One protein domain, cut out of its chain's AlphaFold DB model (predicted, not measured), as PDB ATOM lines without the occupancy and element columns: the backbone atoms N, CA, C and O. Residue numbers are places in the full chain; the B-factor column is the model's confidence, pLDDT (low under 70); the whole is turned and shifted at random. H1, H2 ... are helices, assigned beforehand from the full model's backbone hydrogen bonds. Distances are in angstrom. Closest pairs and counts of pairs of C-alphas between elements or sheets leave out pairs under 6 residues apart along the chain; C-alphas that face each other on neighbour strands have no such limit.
ATOM      1  N   SER A  63     -12.013   5.375 -41.189       43.88
ATOM      2  CA  SER A  63     -13.398   5.149 -41.597       43.88
ATOM      3  C   SER A  63     -14.387   5.299 -40.439       43.88
ATOM      4  O   SER A  63     -15.557   5.593 -40.689       43.88
ATOM      5  N   SER A  64     -13.924   5.179 -39.189       45.50
ATOM      6  CA  SER A  64     -14.739   5.401 -37.994       45.50
ATOM      7  C   SER A  64     -15.091   6.878 -37.752       45.50
ATOM      8  O   SER A  64     -16.117   7.168 -37.129       45.50
ATOM      9  N   ALA A  65     -14.299   7.813 -38.291       50.84
ATOM     10  CA  ALA A  65     -14.520   9.259 -38.210       50.84
ATOM     11  C   ALA A  65     -15.331   9.824 -39.398       50.84
ATOM     12  O   ALA A  65     -15.725  10.995 -39.378       50.84
ATOM     13  N   TYR A  66     -15.603   9.009 -40.427       66.62
ATOM     14  CA  TYR A  66     -16.389   9.405 -41.596       66.62
ATOM     15  C   TYR A  66     -17.887   9.168 -41.374       66.62
ATOM     16  O   TYR A  66     -18.356   8.035 -41.259       66.62
ATOM     17  N   VAL A  67     -18.669  10.247 -41.355       70.75
ATOM     18  CA  VAL A  67     -20.065  10.217 -40.884       70.75
ATOM     19  C   VAL A  67     -20.984   9.345 -41.716       70.75
ATOM     20  O   VAL A  67     -21.828   8.663 -41.149       70.75
ATOM     21  N   LEU A  68     -20.800   9.289 -43.038       68.19
ATOM     22  CA  LEU A  68     -21.674   8.493 -43.908       68.19
ATOM     23  C   LEU A  68     -21.510   6.980 -43.712       68.19
ATOM     24  O   LEU A  68     -22.300   6.205 -44.234       68.19
ATOM     25  N   ARG A  69     -20.489   6.561 -42.958       65.06
ATOM     26  CA  ARG A  69     -20.241   5.166 -42.584       65.06
ATOM     27  C   ARG A  69     -20.374   4.931 -41.074       65.06
ATOM     28  O   ARG A  69     -20.164   3.817 -40.607       65.06
ATOM     29  N   SER A  70     -20.728   5.961 -40.302       64.38
ATOM     30  CA  SER A  70     -20.849   5.866 -38.847       64.38
ATOM     31  C   SER A  70     -22.217   5.296 -38.445       64.38
ATOM     32  O   SER A  70     -23.240   5.889 -38.799       64.38
ATOM     33  N   PRO A  71     -22.287   4.226 -37.625       61.72
ATOM     34  CA  PRO A  71     -23.562   3.685 -37.135       61.72
ATOM     35  C   PRO A  71     -24.406   4.719 -36.378       61.72
ATOM     36  O   PRO A  71     -25.631   4.707 -36.444       61.72
ATOM     37  N   ARG A  72     -23.749   5.675 -35.704       64.25
ATOM     38  CA  ARG A  72     -24.416   6.774 -34.983       64.25
ATOM     39  C   ARG A  72     -25.146   7.745 -35.909       64.25
ATOM     40  O   ARG A  72     -26.069   8.422 -35.474       64.25
ATOM     41  N   TRP A  73     -24.734   7.818 -37.170       73.50
ATOM     42  CA  TRP A  73     -25.358   8.656 -38.187       73.50
ATOM     43  C   TRP A  73     -26.478   7.950 -38.937       73.50
ATOM     44  O   TRP A  73     -27.297   8.619 -39.560       73.50
ATOM     45  N   GLN A  74     -26.555   6.620 -38.866       69.06
ATOM     46  CA  GLN A  74     -27.498   5.837 -39.656       69.06
ATOM     47  C   GLN A  74     -28.959   6.227 -39.387       69.06
ATOM     48  O   GLN A  74     -29.736   6.330 -40.331       69.06
ATOM     49  N   LEU A  75     -29.302   6.553 -38.135       68.19
ATOM     50  CA  LEU A  75     -30.626   7.071 -37.765       68.19
ATOM     51  C   LEU A  75     -30.960   8.398 -38.461       68.19
ATOM     52  O   LEU A  75     -32.091   8.615 -38.867       68.19
ATOM     53  N   PHE A  76     -29.983   9.280 -38.667       73.88
ATOM     54  CA  PHE A  76     -30.198  10.514 -39.423       73.88
ATOM     55  C   PHE A  76     -30.291  10.230 -40.922       73.88
ATOM     56  O   PHE A  76     -31.238  10.652 -41.581       73.88
ATOM     57  N   LEU A  77     -29.341   9.460 -41.454       70.06
ATOM     58  CA  LEU A  77     -29.221   9.185 -42.885       70.06
ATOM     59  C   LEU A  77     -30.461   8.486 -43.459       70.06
ATOM     60  O   LEU A  77     -30.925   8.869 -44.531       70.06
ATOM     61  N   VAL A  78     -31.035   7.516 -42.739       69.38
ATOM     62  CA  VAL A  78     -32.242   6.790 -43.178       69.38
ATOM     63  C   VAL A  78     -33.465   7.712 -43.262       69.38
ATOM     64  O   VAL A  78     -34.305   7.535 -44.144       69.38
ATOM     65  N   HIS A  79     -33.540   8.742 -42.416       69.06
ATOM     66  CA  HIS A  79     -34.668   9.678 -42.362       69.06
ATOM     67  C   HIS A  79     -34.439  10.973 -43.156       69.06
ATOM     68  O   HIS A  79     -35.278  11.874 -43.134       69.06
ATOM     69  N   GLN A  80     -33.347  11.076 -43.923       76.06
ATOM     70  CA  GLN A  80     -33.036  12.264 -44.723       76.06
ATOM     71  C   GLN A  80     -34.199  12.682 -45.641       76.06
ATOM     72  O   GLN A  80     -34.579  13.854 -45.677       76.06
ATOM     73  N   ALA A  81     -34.772  11.731 -46.384       71.50
ATOM     74  CA  ALA A  81     -35.870  12.000 -47.312       71.50
ATOM     75  C   ALA A  81     -37.147  12.450 -46.583       71.50
ATOM     76  O   ALA A  81     -37.890  13.301 -47.076       71.50
ATOM     77  N   GLU A  82     -37.386  11.911 -45.390       73.94
ATOM     78  CA  GLU A  82     -38.518  12.287 -44.552       73.94
ATOM     79  C   GLU A  82     -38.363  13.709 -44.008       73.94
ATOM     80  O   GLU A  82     -39.288  14.508 -44.134       73.94
ATOM     81  N   ILE A  83     -37.176  14.068 -43.515       78.25
ATOM     82  CA  ILE A  83     -36.862  15.428 -43.055       78.25
ATOM     83  C   ILE A  83     -36.999  16.433 -44.202       78.25
ATOM     84  O   ILE A  83     -37.610  17.488 -44.040       78.25
ATOM     85  N   GLN A  84     -36.504  16.096 -45.397       75.81
ATOM     86  CA  GLN A  84     -36.689  16.928 -46.590       75.81
ATOM     87  C   GLN A  84     -38.166  17.125 -46.940       75.81
ATOM     88  O   GLN A  84     -38.563  18.216 -47.352       75.81
ATOM     89  N   ARG A  85     -38.985  16.081 -46.791       75.75
ATOM     90  CA  ARG A  85     -40.432  16.169 -47.000       75.75
ATOM     91  C   ARG A  85     -41.088  17.070 -45.954       75.75
ATOM     92  O   ARG A  85     -41.887  17.920 -46.331       75.75
ATOM     93  N   ILE A  86     -40.719  16.931 -44.679       79.44
ATOM     94  CA  ILE A  86     -41.230  17.765 -43.581       79.44
ATOM     95  C   ILE A  86     -40.893  19.239 -43.829       79.44
ATOM     96  O   ILE A  86     -41.788  20.076 -43.757       79.44
ATOM     97  N   LEU A  87     -39.651  19.558 -44.204       81.06
ATOM     98  CA  LEU A  87     -39.240  20.931 -44.528       81.06
ATOM     99  C   LEU A  87     -40.056  21.541 -45.674       81.06
ATOM    100  O   LEU A  87     -40.352  22.729 -45.645       81.06
ATOM    101  N   LYS A  88     -40.443  20.741 -46.674       80.62
ATOM    102  CA  LYS A  88     -41.274  21.207 -47.797       80.62
ATOM    103  C   LYS A  88     -42.737  21.435 -47.420       80.62
ATOM    104  O   LYS A  88     -43.397  22.242 -48.063       80.62
ATOM    105  N   MET A  89     -43.252  20.671 -46.460       80.94
ATOM    106  CA  MET A  89     -44.663  20.702 -46.062       80.94
ATOM    107  C   MET A  89     -44.940  21.659 -44.901       80.94
ATOM    108  O   MET A  89     -46.080  22.072 -44.728       80.94
ATOM    109  N   SER A  90     -43.929  21.985 -44.096       85.12
ATOM    110  CA  SER A  90     -44.096  22.834 -42.915       85.12
ATOM    111  C   SER A  90     -44.323  24.288 -43.319       85.12
ATOM    112  O   SER A  90     -43.494  24.882 -44.006       85.12
ATOM    113  N   GLU A  91     -45.418  24.884 -42.851       83.81
ATOM    114  CA  GLU A  91     -45.762  26.282 -43.147       83.81
ATOM    115  C   GLU A  91     -45.222  27.261 -42.093       83.81
ATOM    116  O   GLU A  91     -45.129  28.468 -42.341       83.81
ATOM    117  N   ASN A  92     -44.893  26.751 -40.904       87.06
ATOM    118  CA  ASN A  92     -44.374  27.512 -39.773       87.06
ATOM    119  C   ASN A  92     -43.522  26.638 -38.834       87.06
ATOM    120  O   ASN A  92     -43.531  25.405 -38.910       87.06
ATOM    121  N   GLU A  93     -42.821  27.301 -37.915       89.00
ATOM    122  CA  GLU A  93     -41.946  26.685 -36.912       89.00
ATOM    123  C   GLU A  93     -42.673  25.686 -36.008       89.00
ATOM    124  O   GLU A  93     -42.140  24.611 -35.736       89.00
ATOM    125  N   ALA A  94     -43.887  26.005 -35.552       89.56
ATOM    126  CA  ALA A  94     -44.628  25.135 -34.641       89.56
ATOM    127  C   ALA A  94     -44.966  23.793 -35.310       89.56
ATOM    128  O   ALA A  94     -44.758  22.732 -34.717       89.56
ATOM    129  N   GLN A  95     -45.416  23.831 -36.569       88.25
ATOM    130  CA  GLN A  95     -45.637  22.633 -37.377       88.25
ATOM    131  C   GLN A  95     -44.336  21.844 -37.543       88.25
ATOM    132  O   GLN A  95     -44.303  20.665 -37.190       88.25
ATOM    133  N   PHE A  96     -43.251  22.482 -37.991       90.81
ATOM    134  CA  PHE A  96     -41.955  21.812 -38.139       90.81
ATOM    135  C   PHE A  96     -41.506  21.122 -36.841       90.81
ATOM    136  O   PHE A  96     -41.185  19.934 -36.839       90.81
ATOM    137  N   THR A  97     -41.544  21.844 -35.721       89.56
ATOM    138  CA  THR A  97     -41.084  21.364 -34.412       89.56
ATOM    139  C   THR A  97     -41.941  20.210 -33.900       89.56
ATOM    140  O   THR A  97     -41.400  19.240 -33.365       89.56
ATOM    141  N   SER A  98     -43.260  20.253 -34.120       87.31
ATOM    142  CA  SER A  98     -44.166  19.153 -33.762       87.31
ATOM    143  C   SER A  98     -43.880  17.856 -34.527       87.31
ATOM    144  O   SER A  98     -44.039  16.774 -33.963       87.31
ATOM    145  N   PHE A  99     -43.399  17.946 -35.771       86.19
ATOM    146  CA  PHE A  99     -42.984  16.777 -36.550       86.19
ATOM    147  C   PHE A  99     -41.566  16.313 -36.217       86.19
ATOM    148  O   PHE A  99     -41.300  15.113 -36.199       86.19
ATOM    149  N   PHE A 100     -40.647  17.245 -35.965       87.75
ATOM    150  CA  PHE A 100     -39.232  16.928 -35.802       87.75
ATOM    151  C   PHE A 100     -38.862  16.482 -34.378       87.75
ATOM    152  O   PHE A 100     -37.996  15.630 -34.203       87.75
ATOM    153  N   THR A 101     -39.538  16.989 -33.345       86.44
ATOM    154  CA  THR A 101     -39.235  16.629 -31.945       86.44
ATOM    155  C   THR A 101     -39.405  15.130 -31.648       86.44
ATOM    156  O   THR A 101     -38.505  14.555 -31.035       86.44
ATOM    157  N   PRO A 102     -40.468  14.441 -32.118       85.56
ATOM    158  CA  PRO A 102     -40.585  12.990 -31.959       85.56
ATOM    159  C   PRO A 102     -39.431  12.212 -32.599       85.56
ATOM    160  O   PRO A 102     -39.019  11.180 -32.078       85.56
ATOM    161  N   PHE A 103     -38.884  12.707 -33.712       83.19
ATOM    162  CA  PHE A 103     -37.717  12.104 -34.351       83.19
ATOM    163  C   PHE A 103     -36.468  12.237 -33.468       83.19
ATOM    164  O   PHE A 103     -35.738  11.268 -33.279       83.19
ATOM    165  N   LEU A 104     -36.257  13.401 -32.848       85.00
ATOM    166  CA  LEU A 104     -35.154  13.595 -31.905       85.00
ATOM    167  C   LEU A 104     -35.251  12.669 -30.680       85.00
ATOM    168  O   LEU A 104     -34.242  12.111 -30.254       85.00
ATOM    169  N   GLN A 105     -36.462  12.440 -30.169       84.75
ATOM    170  CA  GLN A 105     -36.714  11.525 -29.049       84.75
ATOM    171  C   GLN A 105     -36.391  10.059 -29.371       84.75
ATOM    172  O   GLN A 105     -36.064   9.292 -28.467       84.75
ATOM    173  N   GLN A 106     -36.454   9.655 -30.645       78.12
ATOM    174  CA  GLN A 106     -36.034   8.313 -31.071       78.12
ATOM    175  C   GLN A 106     -34.510   8.137 -31.023       78.12
ATOM    176  O   GLN A 106     -34.029   7.015 -30.880       78.12
ATOM    177  N   ILE A 107     -33.754   9.229 -31.149       73.06
ATOM    178  CA  ILE A 107     -32.286   9.220 -31.105       73.06
ATOM    179  C   ILE A 107     -31.797   9.238 -29.659       73.06
ATOM    180  O   ILE A 107     -30.922   8.454 -29.292       73.06
ATOM    181  N   ASP A 108     -32.360  10.126 -28.844       78.44
ATOM    182  CA  ASP A 108     -32.105  10.186 -27.411       78.44
ATOM    183  C   ASP A 108     -33.401  10.599 -26.691       78.44
ATOM    184  O   ASP A 108     -33.863  11.730 -26.869       78.44
ATOM    185  N   PRO A 109     -33.986   9.718 -25.856       83.19
ATOM    186  CA  PRO A 109     -35.208  10.016 -25.112       83.19
ATOM    187  C   PRO A 109     -35.099  11.231 -24.182       83.19
ATOM    188  O   PRO A 109     -36.121  11.793 -23.792       83.19
ATOM    189  N   ASN A 110     -33.880  11.649 -23.817       83.44
ATOM    190  CA  ASN A 110     -33.653  12.834 -22.989       83.44
ATOM    191  C   ASN A 110     -33.797  14.148 -23.772       83.44
ATOM    192  O   ASN A 110     -33.835  15.226 -23.170       83.44
ATOM    193  N   ILE A 111     -33.887  14.084 -25.104       85.94
ATOM    194  CA  ILE A 111     -34.171  15.246 -25.935       85.94
ATOM    195  C   ILE A 111     -35.668  15.546 -25.868       85.94
ATOM    196  O   ILE A 111     -36.490  14.947 -26.558       85.94
ATOM    197  N   THR A 112     -36.033  16.516 -25.039       86.06
ATOM    198  CA  THR A 112     -37.435  16.918 -24.850       86.06
ATOM    199  C   THR A 112     -37.887  18.032 -25.790       86.06
ATOM    200  O   THR A 112     -39.087  18.259 -25.920       86.06
ATOM    201  N   SER A 113     -36.953  18.743 -26.422       88.94
ATOM    202  CA  SER A 113     -37.241  19.848 -27.341       88.94
ATOM    203  C   SER A 113     -36.093  20.085 -28.325       88.94
ATOM    204  O   SER A 113     -34.979  19.579 -28.136       88.94
ATOM    205  N   LEU A 114     -36.355  20.873 -29.371       88.75
ATOM    206  CA  LEU A 114     -35.342  21.263 -30.351       88.75
ATOM    207  C   LEU A 114     -34.217  22.093 -29.710       88.75
ATOM    208  O   LEU A 114     -33.045  21.889 -30.020       88.75
ATOM    209  N   GLU A 115     -34.553  22.989 -28.787       90.62
ATOM    210  CA  GLU A 115     -33.594  23.845 -28.084       90.62
ATOM    211  C   GLU A 115     -32.659  23.011 -27.207       90.62
ATOM    212  O   GLU A 115     -31.444  23.210 -27.234       90.62
ATOM    213  N   ASN A 116     -33.216  22.034 -26.476       90.50
ATOM    214  CA  ASN A 116     -32.440  21.080 -25.683       90.50
ATOM    215  C   ASN A 116     -31.443  20.330 -26.582       90.50
ATOM    216  O   ASN A 116     -30.252  20.259 -26.278       90.50
ATOM    217  N   PHE A 117     -31.902  19.864 -27.745       89.56
ATOM    218  CA  PHE A 117     -31.036  19.195 -28.704       89.56
ATOM    219  C   PHE A 117     -29.915  20.088 -29.235       89.56
ATOM    220  O   PHE A 117     -28.755  19.694 -29.153       89.56
ATOM    221  N   VAL A 118     -30.223  21.281 -29.751       87.06
ATOM    222  CA  VAL A 118     -29.218  22.189 -30.335       87.06
ATOM    223  C   VAL A 118     -28.189  22.633 -29.288       87.06
ATOM    224  O   VAL A 118     -27.011  22.791 -29.607       87.06
ATOM    225  N   ALA A 119     -28.593  22.766 -28.022       82.75
ATOM    226  CA  ALA A 119     -27.682  23.069 -26.919       82.75
ATOM    227  C   ALA A 119     -26.830  21.866 -26.463       82.75
ATOM    228  O   ALA A 119     -25.809  22.049 -25.790       82.75
ATOM    229  N   SER A 120     -27.228  20.640 -26.815       80.44
ATOM    230  CA  SER A 120     -26.609  19.410 -26.318       80.44
ATOM    231  C   SER A 120     -25.198  19.166 -26.864       80.44
ATOM    232  O   SER A 120     -24.836  19.533 -27.987       80.44
ATOM    233  N   ASP A 121     -24.400  18.423 -26.096       78.19
ATOM    234  CA  ASP A 121     -23.106  17.920 -26.566       78.19
ATOM    235  C   ASP A 121     -23.243  16.885 -27.693       78.19
ATOM    236  O   ASP A 121     -22.299  16.677 -28.459       78.19
ATOM    237  N   VAL A 122     -24.408  16.239 -27.817       79.50
ATOM    238  CA  VAL A 122     -24.709  15.308 -28.913       79.50
ATOM    239  C   VAL A 122     -24.729  16.066 -30.237       79.50
ATOM    240  O   VAL A 122     -24.009  15.690 -31.165       79.50
ATOM    241  N   PHE A 123     -25.473  17.171 -30.304       80.38
ATOM    242  CA  PHE A 123     -25.549  18.014 -31.497       80.38
ATOM    243  C   PHE A 123     -24.182  18.583 -31.892       80.38
ATOM    244  O   PHE A 123     -23.785  18.484 -33.055       80.38
ATOM    245  N   LYS A 124     -23.406  19.079 -30.918       75.25
ATOM    246  CA  LYS A 124     -22.035  19.565 -31.160       75.25
ATOM    247  C   LYS A 124     -21.157  18.492 -31.807       75.25
ATOM    248  O   LYS A 124     -20.534  18.749 -32.834       75.25
ATOM    249  N   ARG A 125     -21.148  17.271 -31.258       71.12
ATOM    250  CA  ARG A 125     -20.350  16.155 -31.799       71.12
ATOM    251  C   ARG A 125     -20.797  15.749 -33.201       71.12
ATOM    252  O   ARG A 125     -19.945  15.500 -34.048       71.12
ATOM    253  N   LEU A 126     -22.106  15.702 -33.461       74.62
ATOM    254  CA  LEU A 126     -22.634  15.416 -34.800       74.62
ATOM    255  C   LEU A 126     -22.140  16.462 -35.806       74.62
ATOM    256  O   LEU A 126     -21.558  16.108 -36.831       74.62
ATOM    257  N   LYS A 127     -22.284  17.748 -35.483       73.81
ATOM    258  CA  LYS A 127     -21.831  18.849 -36.338       73.81
ATOM    259  C   LYS A 127     -20.320  18.801 -36.602       73.81
ATOM    260  O   LYS A 127     -19.901  18.973 -37.746       73.81
ATOM    261  N   GLU A 128     -19.503  18.517 -35.587       67.12
ATOM    262  CA  GLU A 128     -18.050  18.336 -35.735       67.12
ATOM    263  C   GLU A 128     -17.700  17.200 -36.705       67.12
ATOM    264  O   GLU A 128     -16.918  17.397 -37.637       67.12
ATOM    265  N   SER A 129     -18.294  16.016 -36.523       68.12
ATOM    266  CA  SER A 129     -18.030  14.868 -37.399       68.12
ATOM    267  C   SER A 129     -18.449  15.148 -38.845       68.12
ATOM    268  O   SER A 129     -17.776  14.719 -39.790       68.12
ATOM    269  N   LEU A 130     -19.538  15.897 -39.039       73.88
ATOM    270  CA  LEU A 130     -20.011  16.262 -40.368       73.88
ATOM    271  C   LEU A 130     -19.031  17.189 -41.090       73.88
ATOM    272  O   LEU A 130     -18.690  16.930 -42.244       73.88
ATOM    273  N   TRP A 131     -18.534  18.225 -40.409       67.69
ATOM    274  CA  TRP A 131     -17.510  19.113 -40.961       67.69
ATOM    275  C   TRP A 131     -16.225  18.363 -41.293       67.69
ATOM    276  O   TRP A 131     -15.683  18.531 -42.386       67.69
ATOM    277  N   HIS A 132     -15.778  17.481 -40.399       65.38
ATOM    278  CA  HIS A 132     -14.635  16.609 -40.654       65.38
ATOM    279  C   HIS A 132     -14.815  15.800 -41.951       65.38
ATOM    280  O   HIS A 132     -13.941  15.787 -42.819       65.38
ATOM    281  N   SER A 133     -15.988  15.194 -42.136       70.56
ATOM    282  CA  SER A 133     -16.299  14.394 -43.327       70.56
ATOM    283  C   SER A 133     -16.428  15.234 -44.596       70.56
ATOM    284  O   SER A 133     -15.998  14.804 -45.663       70.56
ATOM    285  N   TYR A 134     -16.960  16.452 -44.492       69.75
ATOM    286  CA  TYR A 134     -17.032  17.395 -45.605       69.75
ATOM    287  C   TYR A 134     -15.641  17.831 -46.077       69.75
ATOM    288  O   TYR A 134     -15.340  17.755 -47.268       69.75
ATOM    289  N   TYR A 135     -14.742  18.188 -45.156       60.97
ATOM    290  CA  TYR A 135     -13.355  18.502 -45.505       60.97
ATOM    291  C   TYR A 135     -12.597  17.282 -46.042       60.97
ATOM    292  O   TYR A 135     -11.820  17.419 -46.987       60.97
ATOM    293  N   SER A 136     -12.876  16.086 -45.511       59.56
ATOM    294  CA  SER A 136     -12.357  14.822 -46.056       59.56
ATOM    295  C   SER A 136     -12.788  14.624 -47.507       59.56
ATOM    296  O   SER A 136     -11.969  14.309 -48.369       59.56
ATOM    297  N   ASN A 137     -14.067  14.871 -47.797       65.81
ATOM    298  CA  ASN A 137     -14.628  14.774 -49.137       65.81
ATOM    299  C   ASN A 137     -14.019  15.800 -50.109       65.81
ATOM    300  O   ASN A 137     -13.780  15.470 -51.266       65.81
ATOM    301  N   ILE A 138     -13.737  17.027 -49.658       55.34
ATOM    302  CA  ILE A 138     -13.066  18.050 -50.478       55.34
ATOM    303  C   ILE A 138     -11.620  17.646 -50.784       55.34
ATOM    304  O   ILE A 138     -11.178  17.758 -51.926       55.34
ATOM    305  N   ALA A 139     -10.882  17.156 -49.785       49.75
ATOM    306  CA  ALA A 139      -9.485  16.760 -49.953       49.75
ATOM    307  C   ALA A 139      -9.308  15.547 -50.887       49.75
ATOM    308  O   ALA A 139      -8.255  15.412 -51.518       49.75
ATOM    309  N   LEU A 140     -10.339  14.698 -50.979       48.56
ATOM    310  CA  LEU A 140     -10.400  13.456 -51.755       48.56
ATOM    311  C   LEU A 140     -11.511  13.505 -52.823       48.56
ATOM    312  O   LEU A 140     -12.200  12.511 -53.056       48.56
ATOM    313  N   LEU A 141     -11.687  14.672 -53.453       43.12
ATOM    314  CA  LEU A 141     -12.785  14.999 -54.375       43.12
ATOM    315  C   LEU A 141     -13.027  13.935 -55.459       43.12
ATOM    316  O   LEU A 141     -14.175  13.632 -55.777       43.12
ATOM    317  N   ASP A 142     -11.950  13.332 -55.963       37.91
ATOM    318  CA  ASP A 142     -11.977  12.332 -57.035       37.91
ATOM    319  C   ASP A 142     -12.419  10.932 -56.566       37.91
ATOM    320  O   ASP A 142     -12.743  10.080 -57.390       37.91
ATOM    321  N   ARG A 143     -12.449  10.665 -55.249       42.94
ATOM    322  CA  ARG A 143     -12.753   9.332 -54.691       42.94
ATOM    323  C   ARG A 143     -14.235   9.122 -54.373       42.94
ATOM    324  O   ARG A 143     -14.703   7.987 -54.458       42.94
ATOM    325  N   ARG A 144     -14.958  10.170 -53.946       50.72
ATOM    326  CA  ARG A 144     -16.367  10.078 -53.486       50.72
ATOM    327  C   ARG A 144     -17.209  11.325 -53.818       50.72
ATOM    328  O   ARG A 144     -17.798  11.927 -52.915       50.72
ATOM    329  N   PRO A 145     -17.291  11.761 -55.085       51.50
ATOM    330  CA  PRO A 145     -18.074  12.945 -55.450       51.50
ATOM    331  C   PRO A 145     -19.572  12.815 -55.110       51.50
ATOM    332  O   PRO A 145     -20.222  13.815 -54.809       51.50
ATOM    333  N   GLN A 146     -20.110  11.593 -55.096       53.72
ATOM    334  CA  GLN A 146     -21.511  11.289 -54.791       53.72
ATOM    335  C   GLN A 146     -21.917  11.547 -53.333       53.72
ATOM    336  O   GLN A 146     -23.099  11.720 -53.052       53.72
ATOM    337  N   ASP A 147     -20.953  11.603 -52.414       65.88
ATOM    338  CA  ASP A 147     -21.210  11.815 -50.986       65.88
ATOM    339  C   ASP A 147     -21.458  13.300 -50.667       65.88
ATOM    340  O   ASP A 147     -22.094  13.645 -49.667       65.88
ATOM    341  N   ARG A 148     -20.974  14.200 -51.534       66.25
ATOM    342  CA  ARG A 148     -21.026  15.650 -51.323       66.25
ATOM    343  C   ARG A 148     -22.442  16.195 -51.142       66.25
ATOM    344  O   ARG A 148     -22.637  16.915 -50.166       66.25
ATOM    345  N   PRO A 149     -23.437  15.869 -51.990       68.94
ATOM    346  CA  PRO A 149     -24.788  16.401 -51.824       68.94
ATOM    347  C   PRO A 149     -25.405  16.044 -50.468       68.94
ATOM    348  O   PRO A 149     -26.129  16.847 -49.885       68.94
ATOM    349  N   VAL A 150     -25.089  14.858 -49.938       72.12
ATOM    350  CA  VAL A 150     -25.568  14.406 -48.627       72.12
ATOM    351  C   VAL A 150     -24.895  15.201 -47.507       72.12
ATOM    352  O   VAL A 150     -25.579  15.711 -46.622       72.12
ATOM    353  N   LEU A 151     -23.571  15.366 -47.565       73.75
ATOM    354  CA  LEU A 151     -22.821  16.150 -46.577       73.75
ATOM    355  C   LEU A 151     -23.270  17.617 -46.560       73.75
ATOM    356  O   LEU A 151     -23.488  18.189 -45.494       73.75
ATOM    357  N   GLU A 152     -23.467  18.210 -47.737       73.38
ATOM    358  CA  GLU A 152     -23.968  19.577 -47.874       73.38
ATOM    359  C   GLU A 152     -25.384  19.739 -47.330       73.38
ATOM    360  O   GLU A 152     -25.660  20.719 -46.639       73.38
ATOM    361  N   PHE A 153     -26.274  18.782 -47.603       78.94
ATOM    362  CA  PHE A 153     -27.628  18.798 -47.062       78.94
ATOM    363  C   PHE A 153     -27.612  18.863 -45.532       78.94
ATOM    364  O   PHE A 153     -28.241  19.746 -44.951       78.94
ATOM    365  N   TRP A 154     -26.870  17.964 -44.880       81.00
ATOM    366  CA  TRP A 154     -26.828  17.918 -43.421       81.00
ATOM    367  C   TRP A 154     -26.178  19.164 -42.820       81.00
ATOM    368  O   TRP A 154     -26.615  19.627 -41.771       81.00
ATOM    369  N   LEU A 155     -25.184  19.754 -43.493       76.31
ATOM    370  CA  LEU A 155     -24.540  20.984 -43.029       76.31
ATOM    371  C   LEU A 155     -25.529  22.149 -43.038       76.31
ATOM    372  O   LEU A 155     -25.633  22.881 -42.052       76.31
ATOM    373  N   ARG A 156     -26.296  22.278 -44.126       75.25
ATOM    374  CA  ARG A 156     -27.365  23.276 -44.238       75.25
ATOM    375  C   ARG A 156     -28.452  23.025 -43.203       75.25
ATOM    376  O   ARG A 156     -28.924  23.964 -42.573       75.25
ATOM    377  N   PHE A 157     -28.829  21.764 -43.003       83.75
ATOM    378  CA  PHE A 157     -29.909  21.399 -42.094       83.75
ATOM    379  C   PHE A 157     -29.559  21.705 -40.639       83.75
ATOM    380  O   PHE A 157     -30.354  22.310 -39.929       83.75
ATOM    381  N   TRP A 158     -28.347  21.371 -40.198       84.06
ATOM    382  CA  TRP A 158     -27.925  21.679 -38.834       84.06
ATOM    383  C   TRP A 158     -27.846  23.170 -38.553       84.06
ATOM    384  O   TRP A 158     -28.259  23.610 -37.486       84.06
ATOM    385  N   HIS A 159     -27.385  23.962 -39.513       80.12
ATOM    386  CA  HIS A 159     -27.405  25.407 -39.350       80.12
ATOM    387  C   HIS A 159     -28.816  25.998 -39.411       80.12
ATOM    388  O   HIS A 159     -29.104  26.946 -38.687       80.12
ATOM    389  N   PHE A 160     -29.706  25.431 -40.230       81.88
ATOM    390  CA  PHE A 160     -31.124  25.780 -40.201       81.88
ATOM    391  C   PHE A 160     -31.698  25.592 -38.787       81.88
ATOM    392  O   PHE A 160     -32.340  26.508 -38.285       81.88
ATOM    393  N   LEU A 161     -31.393  24.481 -38.101       84.75
ATOM    394  CA  LEU A 161     -31.834  24.275 -36.713       84.75
ATOM    395  C   LEU A 161     -31.240  25.302 -35.739       84.75
ATOM    396  O   LEU A 161     -31.951  25.790 -34.867       84.75
ATOM    397  N   GLU A 162     -29.959  25.652 -35.878       81.88
ATOM    398  CA  GLU A 162     -29.321  26.672 -35.030       81.88
ATOM    399  C   GLU A 162     -29.963  28.050 -35.194       81.88
ATOM    400  O   GLU A 162     -30.164  28.754 -34.204       81.88
ATOM    401  N   ARG A 163     -30.285  28.437 -36.432       79.62
ATOM    402  CA  ARG A 163     -30.960  29.707 -36.719       79.62
ATOM    403  C   ARG A 163     -32.425  29.687 -36.297       79.62
ATOM    404  O   ARG A 163     -32.923  30.688 -35.799       79.62
ATOM    405  N   LEU A 164     -33.082  28.537 -36.410       82.62
ATOM    406  CA  LEU A 164     -34.441  28.368 -35.916       82.62
ATOM    407  C   LEU A 164     -34.500  28.557 -34.393       82.62
ATOM    408  O   LEU A 164     -35.272  29.373 -33.907       82.62
ATOM    409  N   VAL A 165     -33.601  27.913 -33.641       85.44
ATOM    410  CA  VAL A 165     -33.479  28.109 -32.180       85.44
ATOM    411  C   VAL A 165     -33.041  29.535 -31.819       85.44
ATOM    412  O   VAL A 165     -33.349  30.032 -30.736       85.44
ATOM    413  N   ALA A 166     -32.345  30.228 -32.724       82.62
ATOM    414  CA  ALA A 166     -32.019  31.643 -32.580       82.62
ATOM    415  C   ALA A 166     -33.210  32.594 -32.792       82.62
ATOM    416  O   ALA A 166     -33.019  33.793 -32.584       82.62
ATOM    417  N   GLN A 167     -34.392  32.064 -33.129       83.69
ATOM    418  CA  GLN A 167     -35.629  32.796 -33.418       83.69
ATOM    419  C   GLN A 167     -35.581  33.628 -34.707       83.69
ATOM    420  O   GLN A 167     -36.259  34.650 -34.818       83.69
ATOM    421  N   ASP A 168     -34.793  33.195 -35.694       79.62
ATOM    422  CA  ASP A 168     -34.865  33.758 -37.043       79.62
ATOM    423  C   ASP A 168     -36.207  33.378 -37.707       79.62
ATOM    424  O   ASP A 168     -36.768  32.311 -37.443       79.62
ATOM    425  N   ASP A 169     -36.721  34.233 -38.600       87.06
ATOM    426  CA  ASP A 169     -38.019  34.005 -39.246       87.06
ATOM    427  C   ASP A 169     -38.035  32.693 -40.048       87.06
ATOM    428  O   ASP A 169     -37.256  32.489 -40.980       87.06
ATOM    429  N   PHE A 170     -38.972  31.803 -39.719       85.44
ATOM    430  CA  PHE A 170     -39.057  30.473 -40.323       85.44
ATOM    431  C   PHE A 170     -39.184  30.507 -41.855       85.44
ATOM    432  O   PHE A 170     -38.605  29.666 -42.545       85.44
ATOM    433  N   LYS A 171     -39.934  31.464 -42.417       84.94
ATOM    434  CA  LYS A 171     -40.131  31.548 -43.873       84.94
ATOM    435  C   LYS A 171     -38.859  32.022 -44.563       84.94
ATOM    436  O   LYS A 171     -38.521  31.495 -45.626       84.94
ATOM    437  N   GLU A 172     -38.145  32.965 -43.956       79.88
ATOM    438  CA  GLU A 172     -36.812  33.366 -44.403       79.88
ATOM    439  C   GLU A 172     -35.834  32.192 -44.327       79.88
ATOM    440  O   GLU A 172     -35.154  31.915 -45.309       79.88
ATOM    441  N   LEU A 173     -35.851  31.407 -43.248       76.75
ATOM    442  CA  LEU A 173     -34.992  30.229 -43.104       76.75
ATOM    443  C   LEU A 173     -35.263  29.130 -44.135       76.75
ATOM    444  O   LEU A 173     -34.320  28.506 -44.615       76.75
ATOM    445  N   ILE A 174     -36.520  28.876 -44.505       80.12
ATOM    446  CA  ILE A 174     -36.864  27.904 -45.559       80.12
ATOM    447  C   ILE A 174     -36.411  28.403 -46.938       80.12
ATOM    448  O   ILE A 174     -35.884  27.636 -47.760       80.12
ATOM    449  N   LYS A 175     -36.581  29.700 -47.202       75.88
ATOM    450  CA  LYS A 175     -36.093  30.335 -48.430       75.88
ATOM    451  C   LYS A 175     -34.566  30.294 -48.496       75.88
ATOM    452  O   LYS A 175     -34.008  29.946 -49.537       75.88
ATOM    453  N   ASP A 176     -33.896  30.565 -47.385       69.75
ATOM    454  CA  ASP A 176     -32.450  30.458 -47.261       69.75
ATOM    455  C   ASP A 176     -32.028  29.009 -47.479       69.75
ATOM    456  O   ASP A 176     -31.281  28.741 -48.401       69.75
ATOM    457  N   PHE A 177     -32.593  28.036 -46.765       69.62
ATOM    458  CA  PHE A 177     -32.260  26.614 -46.911       69.62
ATOM    459  C   PHE A 177     -32.308  26.104 -48.366       69.62
ATOM    460  O   PHE A 177     -31.452  25.317 -48.782       69.62
ATOM    461  N   SER A 178     -33.284  26.569 -49.153       64.81
ATOM    462  CA  SER A 178     -33.443  26.203 -50.569       64.81
ATOM    463  C   SER A 178     -32.527  26.970 -51.533       64.81
ATOM    464  O   SER A 178     -32.186  26.439 -52.590       64.81
ATOM    465  N   SER A 179     -32.100  28.182 -51.173       58.75
ATOM    466  CA  SER A 179     -31.209  29.033 -51.981       58.75
ATOM    467  C   SER A 179     -29.748  29.008 -51.527       58.75
ATOM    468  O   SER A 179     -28.866  29.509 -52.225       58.75
ATOM    469  N   TRP A 180     -29.476  28.392 -50.381       50.62
ATOM    470  CA  TRP A 180     -28.175  28.394 -49.751       50.62
ATOM    471  C   TRP A 180     -27.218  27.495 -50.518       50.62
ATOM    472  O   TRP A 180     -27.212  26.275 -50.368       50.62
TER     473      TRP A 180
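This is residues 63 to 180 of the 341 residues of an uncharacterized protein of Legionella lansingensis (UniProt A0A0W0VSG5). What shape do these atoms make? H6 runs through the middle of the domain, with H5 and H7 folded back along opposite sides of it as a row of three; the hairpin of H2 and H3 lies over one face of this row, with H1 over the same face, and H4 crosses the last end of H6. How large and how firm is it? The 118 printed residues, with seven named helices in the order H1 to H7 and no named strand, are all helix in class. The whole is compact and rounded, with a radius of gyration of the C-alphas of 14.3 A and spans of 41 by 33 by 22 A, though H2 is near H6 without touching it.

What touches the hub, H6, residues 145 to 165? H5, residues 121 to 139, touches it as a hairpin, opposite ways at a shallow tilt of 33 degrees, only just short of steep; the closest C-alphas are those of Tyr 134 and Leu 151, 6.0 A apart. H7, residues 170 to 179, forms another hairpin with residues 156 to 164 of H6, at 18 degrees, its closest C-alphas being Arg 156 and Phe 177, 6.5 A. H4, residues 114 to 119, touches residues 161 to 165 of H6 about perpendicular at 79 degrees, closest at the C-alphas of Glu 115 and Val 165, 5.9 A. How do the other helices stand? H2, residues 80 to 89, touches residues 96 to 100 of H3, residues 93 to 107, in a hairpin with a shallow tilt of 18 degrees; the closest C-alphas are Ile 86 and Phe 96, 6.8 A. H3 touches H4 at a steep tilt of 63 degrees, closest at the C-alphas of Thr 101 and Leu 114, 6.3 A. H1, residues 71 to 78, is close to H3 but not clearly touching, with the C-alphas of Leu 75 and Ile 107 7.2 A apart. Are the backbones complete? In H2, H4, H5 and H7 every O i to N i+4 pair is within hydrogen-bond range; H1 has 2 of 4, H3 8 of 11 and H6 15 of 17.

Where are the long helices? H6 is 31.8 A long, from C-alpha 145 at (-18.074, 12.945, -55.450) to C-alpha 165 at (-33.479, 28.109, -32.180). H5 measures 27.1 A and H3 20.8 A. How long are the others? H2 is 14.4 A, H7 14.1 A, H1 11.0 A and H4 8.6 A; H1 begins at C-alpha 71, (-23.562, 3.685, -37.135).

How far does it reach? The two C-alphas farthest apart, those of Ala 94 and Asp 142, are 41.6 A apart. Is it unbroken? The printed part has no cut; five links are tight, and H3 to H4, six residues, is short. Where is confidence low? The mean pLDDT of the printed part is 74.3, and 38 residues are under 70, among them residues 134 to 149 and 176 to 180.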